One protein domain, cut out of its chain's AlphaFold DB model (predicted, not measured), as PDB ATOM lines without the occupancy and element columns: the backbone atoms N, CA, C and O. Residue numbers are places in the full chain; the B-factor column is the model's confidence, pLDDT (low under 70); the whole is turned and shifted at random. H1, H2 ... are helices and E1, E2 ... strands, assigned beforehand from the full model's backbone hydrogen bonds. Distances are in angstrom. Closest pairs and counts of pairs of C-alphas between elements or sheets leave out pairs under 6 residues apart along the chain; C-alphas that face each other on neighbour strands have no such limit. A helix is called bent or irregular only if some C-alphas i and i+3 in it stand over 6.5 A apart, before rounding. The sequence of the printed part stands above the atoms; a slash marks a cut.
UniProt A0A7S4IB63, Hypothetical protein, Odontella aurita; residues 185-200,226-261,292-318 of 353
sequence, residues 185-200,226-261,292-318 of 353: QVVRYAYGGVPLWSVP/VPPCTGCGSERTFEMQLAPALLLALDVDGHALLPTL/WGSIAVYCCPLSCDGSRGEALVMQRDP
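This is residues 185 to 200, 226 to 261 and 292 to 318 of the 353 residues of the protein "Hypothetical protein" of Odontella aurita (UniProt A0A7S4IB63). One small twisted sheet of four antiparallel strands makes the body, with neither helix over its faces; from one end of its strands an arm of two short helices, H1 and then H2, leads away, and residues 251 to 261 stick out free. Loops between residues 228 and 234 and between 300 and 309 reach out beyond the opposite end of the sheet. The printed part has 79 residues with two named helices and four named strands, along the chain E1, E2, H1, H2, E3, E4, and the sheet's order is E1, E2, E3, E4. The class is mixed, helices and strands, with under half of the residues in named elements. The whole is loose, with a radius of gyration of the C-alphas of 15.2 A, and elongated, spanning 49 by 28 by 23 A.

Start with the sheet at E1, residues 187 to 189, where C-alpha 187 is at (162.685, 278.603, 274.269). Next comes E2, residues 237 to 242, the longest strand at 15.4 A. E3, residues 295 to 299, runs 13.3 A, and E4, residues 311 to 314, runs 10.0 A to C-alpha 314 at (167.750, 282.740, 286.810). Then look for H1, residues 245 to 249, 6.5 A long, and H2, residues 252 to 261, which runs 15.1 A to C-alpha 261 at (140.393, 273.726, 295.967). H2 is irregular, but only just: C-alphas 256 and 259 are 6.8 A apart.

Begin at the inner pair, E2 and E3, antiparallel at 149 degrees: N 239 and O 297 are 2.9 A apart, within hydrogen-bond range, as are N 297 and O 240 at 2.8 A. E1, an edge strand, is antiparallel to E2 at 158 degrees, with N 188 and O 241 within hydrogen-bond range at 2.8 A. On the other edge, E4 forms a hairpin with E3, antiparallel at 165 degrees, with N 313 and O 296 within range at 2.9 A. From edge to edge the strands' lines turn by 50 degrees. H1 is not on the sheet; its closest C-alpha to E1 is that of Leu 246, 7.5 A from that of Val 187. H2 is not on the sheet either, and meets H1 only through their link. Every O i to N i+4 pair is within hydrogen-bond range in H1, and 4 of 6 are in H2.

The C-alphas farthest apart, of Cys 232 and Leu 261, are 48.8 A apart. Residues 201 to 225 are not printed, with 16.8 A between C-alphas 200 and 226; residues 262 to 291 are not printed, with 24.1 A between C-alphas 261 and 292. Of the links printed whole, E3 to E4 is long, with 11 residues. The mean pLDDT of the printed part is 88.8; residues 257 to 261 and residue 318 are under 70.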
ATOM      1  N   GLN A 185     157.119 282.293 271.858       92.19
ATOM      2  CA  GLN A 185     158.405 281.627 272.026       92.19
ATOM      3  C   GLN A 185     158.612 281.257 273.496       92.19
ATOM      4  O   GLN A 185     158.683 282.125 274.361       92.19
ATOM      5  N   VAL A 186     158.740 279.959 273.757       94.19
ATOM      6  CA  VAL A 186     159.007 279.412 275.095       94.19
ATOM      7  C   VAL A 186     160.493 279.131 275.327       94.19
ATOM      8  O   VAL A 186     160.965 279.192 276.460       94.19
ATOM      9  N   VAL A 187     161.243 278.873 274.250       94.88
ATOM     10  CA  VAL A 187     162.685 278.603 274.269       94.88
ATOM     11  C   VAL A 187     163.364 279.387 273.153       94.88
ATOM     12  O   VAL A 187     162.912 279.381 272.006       94.88
ATOM     13  N   ARG A 188     164.480 280.037 273.483       94.06
ATOM     14  CA  ARG A 188     165.404 280.652 272.530       94.06
ATOM     15  C   ARG A 188     166.725 279.895 272.556       94.06
ATOM     16  O   ARG A 188     167.461 279.986 273.532       94.06
ATOM     17  N   TYR A 189     167.034 279.173 271.485       94.62
ATOM     18  CA  TYR A 189     168.314 278.486 271.324       94.62
ATOM     19  C   TYR A 189     169.322 279.404 270.625       94.62
ATOM     20  O   TYR A 189     169.015 279.959 269.571       94.62
ATOM     21  N   ALA A 190     170.502 279.593 271.211       93.50
ATOM     22  CA  ALA A 190     171.566 280.422 270.648       93.50
ATOM     23  C   ALA A 190     172.922 280.025 271.254       93.50
ATOM     24  O   ALA A 190     173.491 280.742 272.077       93.50
ATOM     25  N   TYR A 191     173.435 278.868 270.834       95.19
ATOM     26  CA  TYR A 191     174.708 278.332 271.309       95.19
ATOM     27  C   TYR A 191     175.877 279.295 271.048       95.19
ATOM     28  O   TYR A 191     176.082 279.746 269.923       95.19
ATOM     29  N   GLY A 192     176.637 279.630 272.091       93.75
ATOM     30  CA  GLY A 192     177.715 280.627 272.027       93.75
ATOM     31  C   GLY A 192     177.243 282.082 271.987       93.75
ATOM     32  O   GLY A 192     178.076 282.984 271.962       93.75
ATOM     33  N   GLY A 193     175.930 282.320 271.991       92.44
ATOM     34  CA  GLY A 193     175.347 283.655 271.964       92.44
ATOM     35  C   GLY A 193     175.335 284.353 273.324       92.44
ATOM     36  O   GLY A 193     175.884 283.881 274.320       92.44
ATOM     37  N   VAL A 194     174.648 285.494 273.365       90.88
ATOM     38  CA  VAL A 194     174.413 286.262 274.593       90.88
ATOM     39  C   VAL A 194     172.968 286.035 275.062       90.88
ATOM     40  O   VAL A 194     172.043 286.139 274.245       90.88
ATOM     41  N   PRO A 195     172.744 285.720 276.353       93.19
ATOM     42  CA  PRO A 195     171.401 285.669 276.926       93.19
ATOM     43  C   PRO A 195     170.726 287.047 276.887       93.19
ATOM     44  O   PRO A 195     171.355 288.077 277.135       93.19
ATOM     45  N   LEU A 196     169.429 287.061 276.599       91.62
ATOM     46  CA  LEU A 196     168.629 288.273 276.476       91.62
ATOM     47  C   LEU A 196     167.929 288.578 277.805       91.62
ATOM     48  O   LEU A 196     166.885 288.010 278.108       91.62
ATOM     49  N   TRP A 197     168.471 289.491 278.595       91.62
ATOM     50  CA  TRP A 197     167.896 289.839 279.896       91.62
ATOM     51  C   TRP A 197     166.995 291.069 279.814       91.62
ATOM     52  O   TRP A 197     167.276 291.995 279.056       91.62
ATOM     53  N   SER A 198     165.938 291.115 280.633       88.81
ATOM     54  CA  SER A 198     165.103 292.322 280.757       88.81
ATOM     55  C   SER A 198     165.684 293.370 281.717       88.81
ATOM     56  O   SER A 198     165.182 294.489 281.778       88.81
ATOM     57  N   VAL A 199     166.762 293.028 282.431       87.81
ATOM     58  CA  VAL A 199     167.581 293.948 283.233       87.81
ATOM     59  C   VAL A 199     168.982 294.054 282.626       87.81
ATOM     60  O   VAL A 199     169.428 293.116 281.960       87.81
ATOM     61  N   PRO A 200     169.713 295.160 282.845       81.31
ATOM     62  CA  PRO A 200     171.022 295.345 282.243       81.31
ATOM     63  C   PRO A 200     171.988 294.287 282.714       81.31
ATOM     64  O   PRO A 200     172.246 294.130 283.910       81.31
ATOM     65  N   VAL A 226     178.617 282.150 286.530       92.69
ATOM     66  CA  VAL A 226     178.452 280.783 286.024       92.69
ATOM     67  C   VAL A 226     179.676 279.957 286.446       92.69
ATOM     68  O   VAL A 226     180.799 280.356 286.133       92.69
ATOM     69  N   PRO A 227     179.513 278.840 287.176       94.56
ATOM     70  CA  PRO A 227     180.647 278.006 287.561       94.56
ATOM     71  C   PRO A 227     181.218 277.260 286.340       94.56
ATOM     72  O   PRO A 227     180.452 276.864 285.455       94.56
ATOM     73  N   PRO A 228     182.539 277.007 286.290       95.69
ATOM     74  CA  PRO A 228     183.141 276.204 285.229       95.69
ATOM     75  C   PRO A 228     182.623 274.759 285.252       95.69
ATOM     76  O   PRO A 228     181.977 274.302 286.202       95.69
ATOM     77  N   CYS A 229     182.895 274.013 284.185       96.19
ATOM     78  CA  CYS A 229     182.532 272.607 284.096       96.19
ATOM     79  C   CYS A 229     183.246 271.779 285.180       96.19
ATOM     80  O   CYS A 229     184.467 271.829 285.312       96.19
ATOM     81  N   THR A 230     182.499 270.953 285.911       95.06
ATOM     82  CA  THR A 230     183.034 270.072 286.963       95.06
ATOM     83  C   THR A 230     183.885 268.922 286.426       95.06
ATOM     84  O   THR A 230     184.698 268.378 287.165       95.06
ATOM     85  N   GLY A 231     183.696 268.535 285.160       94.75
ATOM     86  CA  GLY A 231     184.440 267.448 284.522       94.75
ATOM     87  C   GLY A 231     185.793 267.888 283.971       94.75
ATOM     88  O   GLY A 231     186.827 267.360 284.369       94.75
ATOM     89  N   CYS A 232     185.790 268.849 283.045       95.56
ATOM     90  CA  CYS A 232     186.995 269.288 282.333       95.56
ATOM     91  C   CYS A 232     187.550 270.643 282.801       95.56
ATOM     92  O   CYS A 232     188.631 271.031 282.366       95.56
ATOM     93  N   GLY A 233     186.828 271.382 283.651       95.00
ATOM     94  CA  GLY A 233     187.233 272.716 284.104       95.00
ATOM     95  C   GLY A 233     187.037 273.838 283.080       95.00
ATOM     96  O   GLY A 233     187.373 274.977 283.388       95.00
ATOM     97  N   SER A 234     186.504 273.555 281.886       95.81
ATOM     98  CA  SER A 234     186.265 274.587 280.872       95.81
ATOM     99  C   SER A 234     185.205 275.589 281.333       95.81
ATOM    100  O   SER A 234     184.256 275.222 282.034       95.81
ATOM    101  N   GLU A 235     185.317 276.840 280.890       96.25
ATOM    102  CA  GLU A 235     184.221 277.800 281.023       96.25
ATOM    103  C   GLU A 235     182.990 277.282 280.276       96.25
ATOM    104  O   GLU A 235     183.102 276.597 279.254       96.25
ATOM    105  N   ARG A 236     181.810 277.531 280.845       95.88
ATOM    106  CA  ARG A 236     180.556 277.092 280.241       95.88
ATOM    107  C   ARG A 236     180.093 278.107 279.213       95.88
ATOM    108  O   ARG A 236     180.206 279.312 279.426       95.88
ATOM    109  N   THR A 237     179.527 277.602 278.132       95.94
ATOM    110  CA  THR A 237     179.015 278.403 277.027       95.94
ATOM    111  C   THR A 237     177.500 278.489 277.141       95.94
ATOM    112  O   THR A 237     176.849 277.535 277.561       95.94
ATOM    113  N   PHE A 238     176.936 279.652 276.825       96.31
ATOM    114  CA  PHE A 238     175.487 279.814 276.757       96.31
ATOM    115  C   PHE A 238     174.922 278.930 275.640       96.31
ATOM    116  O   PHE A 238     175.481 278.897 274.546       96.31
ATOM    117  N   GLU A 239     173.836 278.217 275.916       96.69
ATOM    118  CA  GLU A 239     173.202 277.302 274.962       96.69
ATOM    119  C   GLU A 239     171.813 277.784 274.565       96.69
ATOM    120  O   GLU A 239     171.513 277.981 273.385       96.69
ATOM    121  N   MET A 240     170.962 277.996 275.564       96.81
ATOM    122  CA  MET A 240     169.574 278.373 275.359       96.81
ATOM    123  C   MET A 240     169.030 279.176 276.530       96.81
ATOM    124  O   MET A 240     169.581 279.181 277.632       96.81
ATOM    125  N   GLN A 241     167.905 279.833 276.292       96.19
ATOM    126  CA  GLN A 241     167.173 280.601 277.279       96.19
ATOM    127  C   GLN A 241     165.705 280.180 277.293       96.19
ATOM    128  O   GLN A 241     165.057 280.139 276.248       96.19
ATOM    129  N   LEU A 242     165.179 279.898 278.484       95.50
ATOM    130  CA  LEU A 242     163.755 279.687 278.715       95.50
ATOM    131  C   LEU A 242     163.090 281.048 278.923       95.50
ATOM    132  O   LEU A 242     163.527 281.843 279.765       95.50
ATOM    133  N   ALA A 243     162.057 281.316 278.133       93.44
ATOM    134  CA  ALA A 243     161.309 282.561 278.171       93.44
ATOM    135  C   ALA A 243     160.120 282.463 279.145       93.44
ATOM    136  O   ALA A 243     159.563 281.375 279.317       93.44
ATOM    137  N   PRO A 244     159.649 283.595 279.707       90.25
ATOM    138  CA  PRO A 244     158.496 283.609 280.611       90.25
ATOM    139  C   PRO A 244     157.223 282.976 280.025       90.25
ATOM    140  O   PRO A 244     156.411 282.427 280.760       90.25
ATOM    141  N   ALA A 245     157.056 282.999 278.697       90.62
ATOM    142  CA  ALA A 245     155.907 282.396 278.018       90.62
ATOM    143  C   ALA A 245     155.788 280.876 278.245       90.62
ATOM    144  O   ALA A 245     154.707 280.316 278.067       90.62
ATOM    145  N   LEU A 246     156.868 280.202 278.667       91.81
ATOM    146  CA  LEU A 246     156.832 278.785 279.030       91.81
ATOM    147  C   LEU A 246     155.874 278.517 280.200       91.81
ATOM    148  O   LEU A 246     155.215 277.484 280.207       91.81
ATOM    149  N   LEU A 247     155.747 279.450 281.149       89.38
ATOM    150  CA  LEU A 247     154.812 279.333 282.275       89.38
ATOM    151  C   LEU A 247     153.360 279.219 281.806       89.38
ATOM    152  O   LEU A 247     152.607 278.392 282.313       89.38
ATOM    153  N   LEU A 248     152.999 280.010 280.791       88.25
ATOM    154  CA  LEU A 248     151.676 279.968 280.178       88.25
ATOM    155  C   LEU A 248     151.456 278.654 279.420       88.25
ATOM    156  O   LEU A 248     150.378 278.077 279.488       88.25
ATOM    157  N   ALA A 249     152.479 278.165 278.711       88.75
ATOM    158  CA  ALA A 249     152.392 276.905 277.972       88.75
ATOM    159  C   ALA A 249     152.259 275.676 278.888       88.75
ATOM    160  O   ALA A 249     151.650 274.686 278.491       88.75
ATOM    161  N   LEU A 250     152.825 275.740 280.095       87.88
ATOM    162  CA  LEU A 250     152.744 274.684 281.105       87.88
ATOM    163  C   LEU A 250     151.496 274.781 281.998       87.88
ATOM    164  O   LEU A 250     151.337 273.927 282.864       87.88
ATOM    165  N   ASP A 251     150.652 275.805 281.816       86.38
ATOM    166  CA  ASP A 251     149.475 276.083 282.654       86.38
ATOM    167  C   ASP A 251     149.783 275.990 284.162       86.38
ATOM    168  O   ASP A 251     149.083 275.347 284.950       86.38
ATOM    169  N   VAL A 252     150.903 276.601 284.573       84.31
ATOM    170  CA  VAL A 252     151.379 276.509 285.962       84.31
ATOM    171  C   VAL A 252     150.339 277.069 286.934       84.31
ATOM    172  O   VAL A 252     150.164 276.518 288.020       84.31
ATOM    173  N   ASP A 253     149.601 278.099 286.521       82.44
ATOM    174  CA  ASP A 253     148.522 278.693 287.309       82.44
ATOM    175  C   ASP A 253     147.360 277.709 287.516       82.44
ATOM    176  O   ASP A 253     146.879 277.554 288.642       82.44
ATOM    177  N   GLY A 254     146.948 276.970 286.478       81.06
ATOM    178  CA  GLY A 254     145.950 275.907 286.609       81.06
ATOM    179  C   GLY A 254     146.381 274.832 287.610       81.06
ATOM    180  O   GLY A 254     145.598 274.407 288.466       81.06
ATOM    181  N   HIS A 255     147.657 274.449 287.580       79.31
ATOM    182  CA  HIS A 255     148.219 273.475 288.517       79.31
ATOM    183  C   HIS A 255     148.399 274.009 289.944       79.31
ATOM    184  O   HIS A 255     148.253 273.237 290.893       79.31
ATOM    185  N   ALA A 256     148.670 275.302 290.123       76.19
ATOM    186  CA  ALA A 256     148.793 275.928 291.440       76.19
ATOM    187  C   ALA A 256     147.440 276.042 292.170       76.19
ATOM    188  O   ALA A 256     147.389 276.004 293.401       76.19
ATOM    189  N   LEU A 257     146.331 276.136 291.427       69.94
ATOM    190  CA  LEU A 257     144.983 276.289 291.990       69.94
ATOM    191  C   LEU A 257     144.315 274.959 292.389       69.94
ATOM    192  O   LEU A 257     143.459 274.941 293.279       69.94
ATOM    193  N   LEU A 258     144.710 273.836 291.781       65.25
ATOM    194  CA  LEU A 258     144.096 272.520 292.025       65.25
ATOM    195  C   LEU A 258     144.242 271.985 293.471       65.25
ATOM    196  O   LEU A 258     143.247 271.497 294.016       65.25
ATOM    197  N   PRO A 259     145.406 272.077 294.148       58.97
ATOM    198  CA  PRO A 259     145.568 271.558 295.513       58.97
ATOM    199  C   PRO A 259     144.756 272.336 296.559       58.97
ATOM    200  O   PRO A 259     144.270 271.762 297.539       58.97
ATOM    201  N   THR A 260     144.587 273.640 296.338       58.34
ATOM    202  CA  THR A 260     143.912 274.554 297.269       58.34
ATOM    203  C   THR A 260     142.399 274.334 297.268       58.34
ATOM    204  O   THR A 260     141.774 274.339 298.328       58.34
ATOM    205  N   LEU A 261     141.815 274.055 296.097       56.66
ATOM    206  CA  LEU A 261     140.393 273.726 295.967       56.66
ATOM    207  C   LEU A 261     140.072 272.311 296.460       56.66
ATOM    208  O   LEU A 261     139.026 272.108 297.059       56.66
ATOM    209  N   TRP A 292     159.651 282.808 287.570       82.62
ATOM    210  CA  TRP A 292     161.113 282.656 287.459       82.62
ATOM    211  C   TRP A 292     161.779 283.575 286.415       82.62
ATOM    212  O   TRP A 292     162.953 283.395 286.089       82.62
ATOM    213  N   GLY A 293     161.056 284.577 285.899       85.88
ATOM    214  CA  GLY A 293     161.577 285.531 284.917       85.88
ATOM    215  C   GLY A 293     162.113 284.836 283.661       85.88
ATOM    216  O   GLY A 293     161.441 283.998 283.068       85.88
ATOM    217  N   SER A 294     163.329 285.195 283.242       90.62
ATOM    218  CA  SER A 294     164.077 284.460 282.213       90.62
ATOM    219  C   SER A 294     165.108 283.527 282.848       90.62
ATOM    220  O   SER A 294     165.776 283.911 283.811       90.62
ATOM    221  N   ILE A 295     165.308 282.337 282.270       94.81
ATOM    222  CA  ILE A 295     166.349 281.387 282.704       94.81
ATOM    223  C   ILE A 295     167.332 281.169 281.564       94.81
ATOM    224  O   ILE A 295     166.935 280.726 280.492       94.81
ATOM    225  N   ALA A 296     168.616 281.430 281.795       95.94
ATOM    226  CA  ALA A 296     169.683 281.083 280.862       95.94
ATOM    227  C   ALA A 296     170.337 279.754 281.253       95.94
ATOM    228  O   ALA A 296     170.662 279.525 282.423       95.94
ATOM    229  N   VAL A 297     170.551 278.900 280.255       96.69
ATOM    230  CA  VAL A 297     171.154 277.573 280.381       96.69
ATOM    231  C   VAL A 297     172.554 277.603 279.780       96.69
ATOM    232  O   VAL A 297     172.752 278.064 278.652       96.69
ATOM    233  N   TYR A 298     173.525 277.102 280.542       96.88
ATOM    234  CA  TYR A 298     174.928 277.037 280.151       96.88
ATOM    235  C   TYR A 298     175.457 275.602 280.191       96.88
ATOM    236  O   TYR A 298     175.390 274.915 281.221       96.88
ATOM    237  N   CYS A 299     176.089 275.181 279.101       96.50
ATOM    238  CA  CYS A 299     176.635 273.840 278.923       96.50
ATOM    239  C   CYS A 299     178.161 273.836 278.814       96.50
ATOM    240  O   CYS A 299     178.817 274.870 278.673       96.50
ATOM    241  N   CYS A 300     178.754 272.650 278.950       96.88
ATOM    242  CA  CYS A 300     180.174 272.478 278.679       96.88
ATOM    243  C   CYS A 300     180.386 272.409 277.163       96.88
ATOM    244  O   CYS A 300     179.842 271.498 276.539       96.88
ATOM    245  N   PRO A 301     181.243 273.264 276.582       96.19
ATOM    246  CA  PRO A 301     181.490 273.241 275.144       96.19
ATOM    247  C   PRO A 301     182.155 271.948 274.658       96.19
ATOM    248  O   PRO A 301     182.071 271.605 273.486       96.19
ATOM    249  N   LEU A 302     182.812 271.211 275.560       95.25
ATOM    250  CA  LEU A 302     183.457 269.933 275.253       95.25
ATOM    251  C   LEU A 302     182.528 268.729 275.447       95.25
ATOM    252  O   LEU A 302     182.972 267.603 275.236       95.25
ATOM    253  N   SER A 303     181.288 268.940 275.912       93.69
ATOM    254  CA  SER A 303     180.323 267.870 276.215       93.69
ATOM    255  C   SER A 303     180.931 266.706 277.015       93.69
ATOM    256  O   SER A 303     180.635 265.541 276.771       93.69
ATOM    257  N   CYS A 304     181.843 267.004 277.948       93.31
ATOM    258  CA  CYS A 304     182.584 265.954 278.644       93.31
ATOM    259  C   CYS A 304     181.670 265.132 279.571       93.31
ATOM    260  O   CYS A 304     180.722 265.665 280.146       93.31
ATOM    261  N   ASP A 305     181.994 263.857 279.804       89.94
ATOM    262  CA  ASP A 305     181.170 262.944 280.623       89.94
ATOM    263  C   ASP A 305     180.963 263.420 282.074       89.94
ATOM    264  O   ASP A 305     179.973 263.084 282.725       89.94
ATOM    265  N   GLY A 306     181.891 264.230 282.594       85.06
ATOM    266  CA  GLY A 306     181.781 264.864 283.912       85.06
ATOM    267  C   GLY A 306     180.868 266.097 283.946       85.06
ATOM    268  O   GLY A 306     180.685 266.685 285.012       85.06
ATOM    269  N   SER A 307     180.302 266.493 282.802       79.75
ATOM    270  CA  SER A 307     179.426 267.656 282.620       79.75
ATOM    271  C   SER A 307     177.936 267.304 282.618       79.75
ATOM    272  O   SER A 307     177.141 267.977 281.968       79.75
ATOM    273  N   ARG A 308     177.523 266.277 283.362       75.31
ATOM    274  CA  ARG A 308     176.105 265.889 283.446       75.31
ATOM    275  C   ARG A 308     175.177 266.934 284.076       75.31
ATOM    276  O   ARG A 308     173.979 266.714 284.092       75.31
ATOM    277  N   GLY A 309     175.722 268.010 284.640       82.56
ATOM    278  CA  GLY A 309     174.928 269.137 285.118       82.56
ATOM    279  C   GLY A 309     175.101 270.336 284.204       82.56
ATOM    280  O   GLY A 309     176.238 270.766 283.969       82.56
ATOM    281  N   GLU A 310     173.998 270.896 283.732       88.75
ATOM    282  CA  GLU A 310     173.919 272.244 283.180       88.75
ATOM    283  C   GLU A 310     174.045 273.274 284.314       88.75
ATOM    284  O   GLU A 310     173.734 272.999 285.476       88.75
ATOM    285  N   ALA A 311     174.531 274.472 283.997       93.12
ATOM    286  CA  ALA A 311     174.450 275.594 284.924       93.12
ATOM    287  C   ALA A 311     173.265 276.477 284.531       93.12
ATOM    288  O   ALA A 311     173.163 276.907 283.382       93.12
ATOM    289  N   LEU A 312     172.384 276.744 285.494       94.81
ATOM    290  CA  LEU A 312     171.202 277.578 285.310       94.81
ATOM    291  C   LEU A 312     171.415 278.932 285.980       94.81
ATOM    292  O   LEU A 312     171.759 279.006 287.162       94.81
ATOM    293  N   VAL A 313     171.177 280.004 285.231       93.44
ATOM    294  CA  VAL A 313     171.143 281.370 285.752       93.44
ATOM    295  C   VAL A 313     169.721 281.883 285.624       93.44
ATOM    296  O   VAL A 313     169.207 282.024 284.520       93.44
ATOM    297  N   MET A 314     169.090 282.160 286.761       91.81
ATOM    298  CA  MET A 314     167.750 282.740 286.810       91.81
ATOM    299  C   MET A 314     167.856 284.252 286.967       91.81
ATOM    300  O   MET A 314     168.577 284.737 287.848       91.81
ATOM    301  N   GLN A 315     167.130 284.989 286.132       88.25
ATOM    302  CA  GLN A 315     166.947 286.419 286.320       88.25
ATOM    303  C   GLN A 315     166.076 286.638 287.554       88.25
ATOM    304  O   GLN A 315     164.913 286.250 287.569       88.25
ATOM    305  N   ARG A 316     166.641 287.245 288.596       81.75
ATOM    306  CA  ARG A 316     165.868 287.619 289.783       81.75
ATOM    307  C   ARG A 316     165.190 288.954 289.546       81.75
ATOM    308  O   ARG A 316     165.826 289.864 289.003       81.75
ATOM    309  N   ASP A 317     163.946 289.079 289.994       73.56
ATOM    310  CA  ASP A 317     163.289 290.374 290.009       73.56
ATOM    311  C   ASP A 317     164.037 291.314 290.970       73.56
ATOM    312  O   ASP A 317     164.426 290.916 292.078       73.56
ATOM    313  N   PRO A 318     164.286 292.573 290.569       68.25
ATOM    314  CA  PRO A 318     165.006 293.524 291.409       68.25
ATOM    315  C   PRO A 318     164.272 293.793 292.732       68.25
ATOM    316  O   PRO A 318     164.918 294.056 293.744       68.25
TER     317      PRO A 318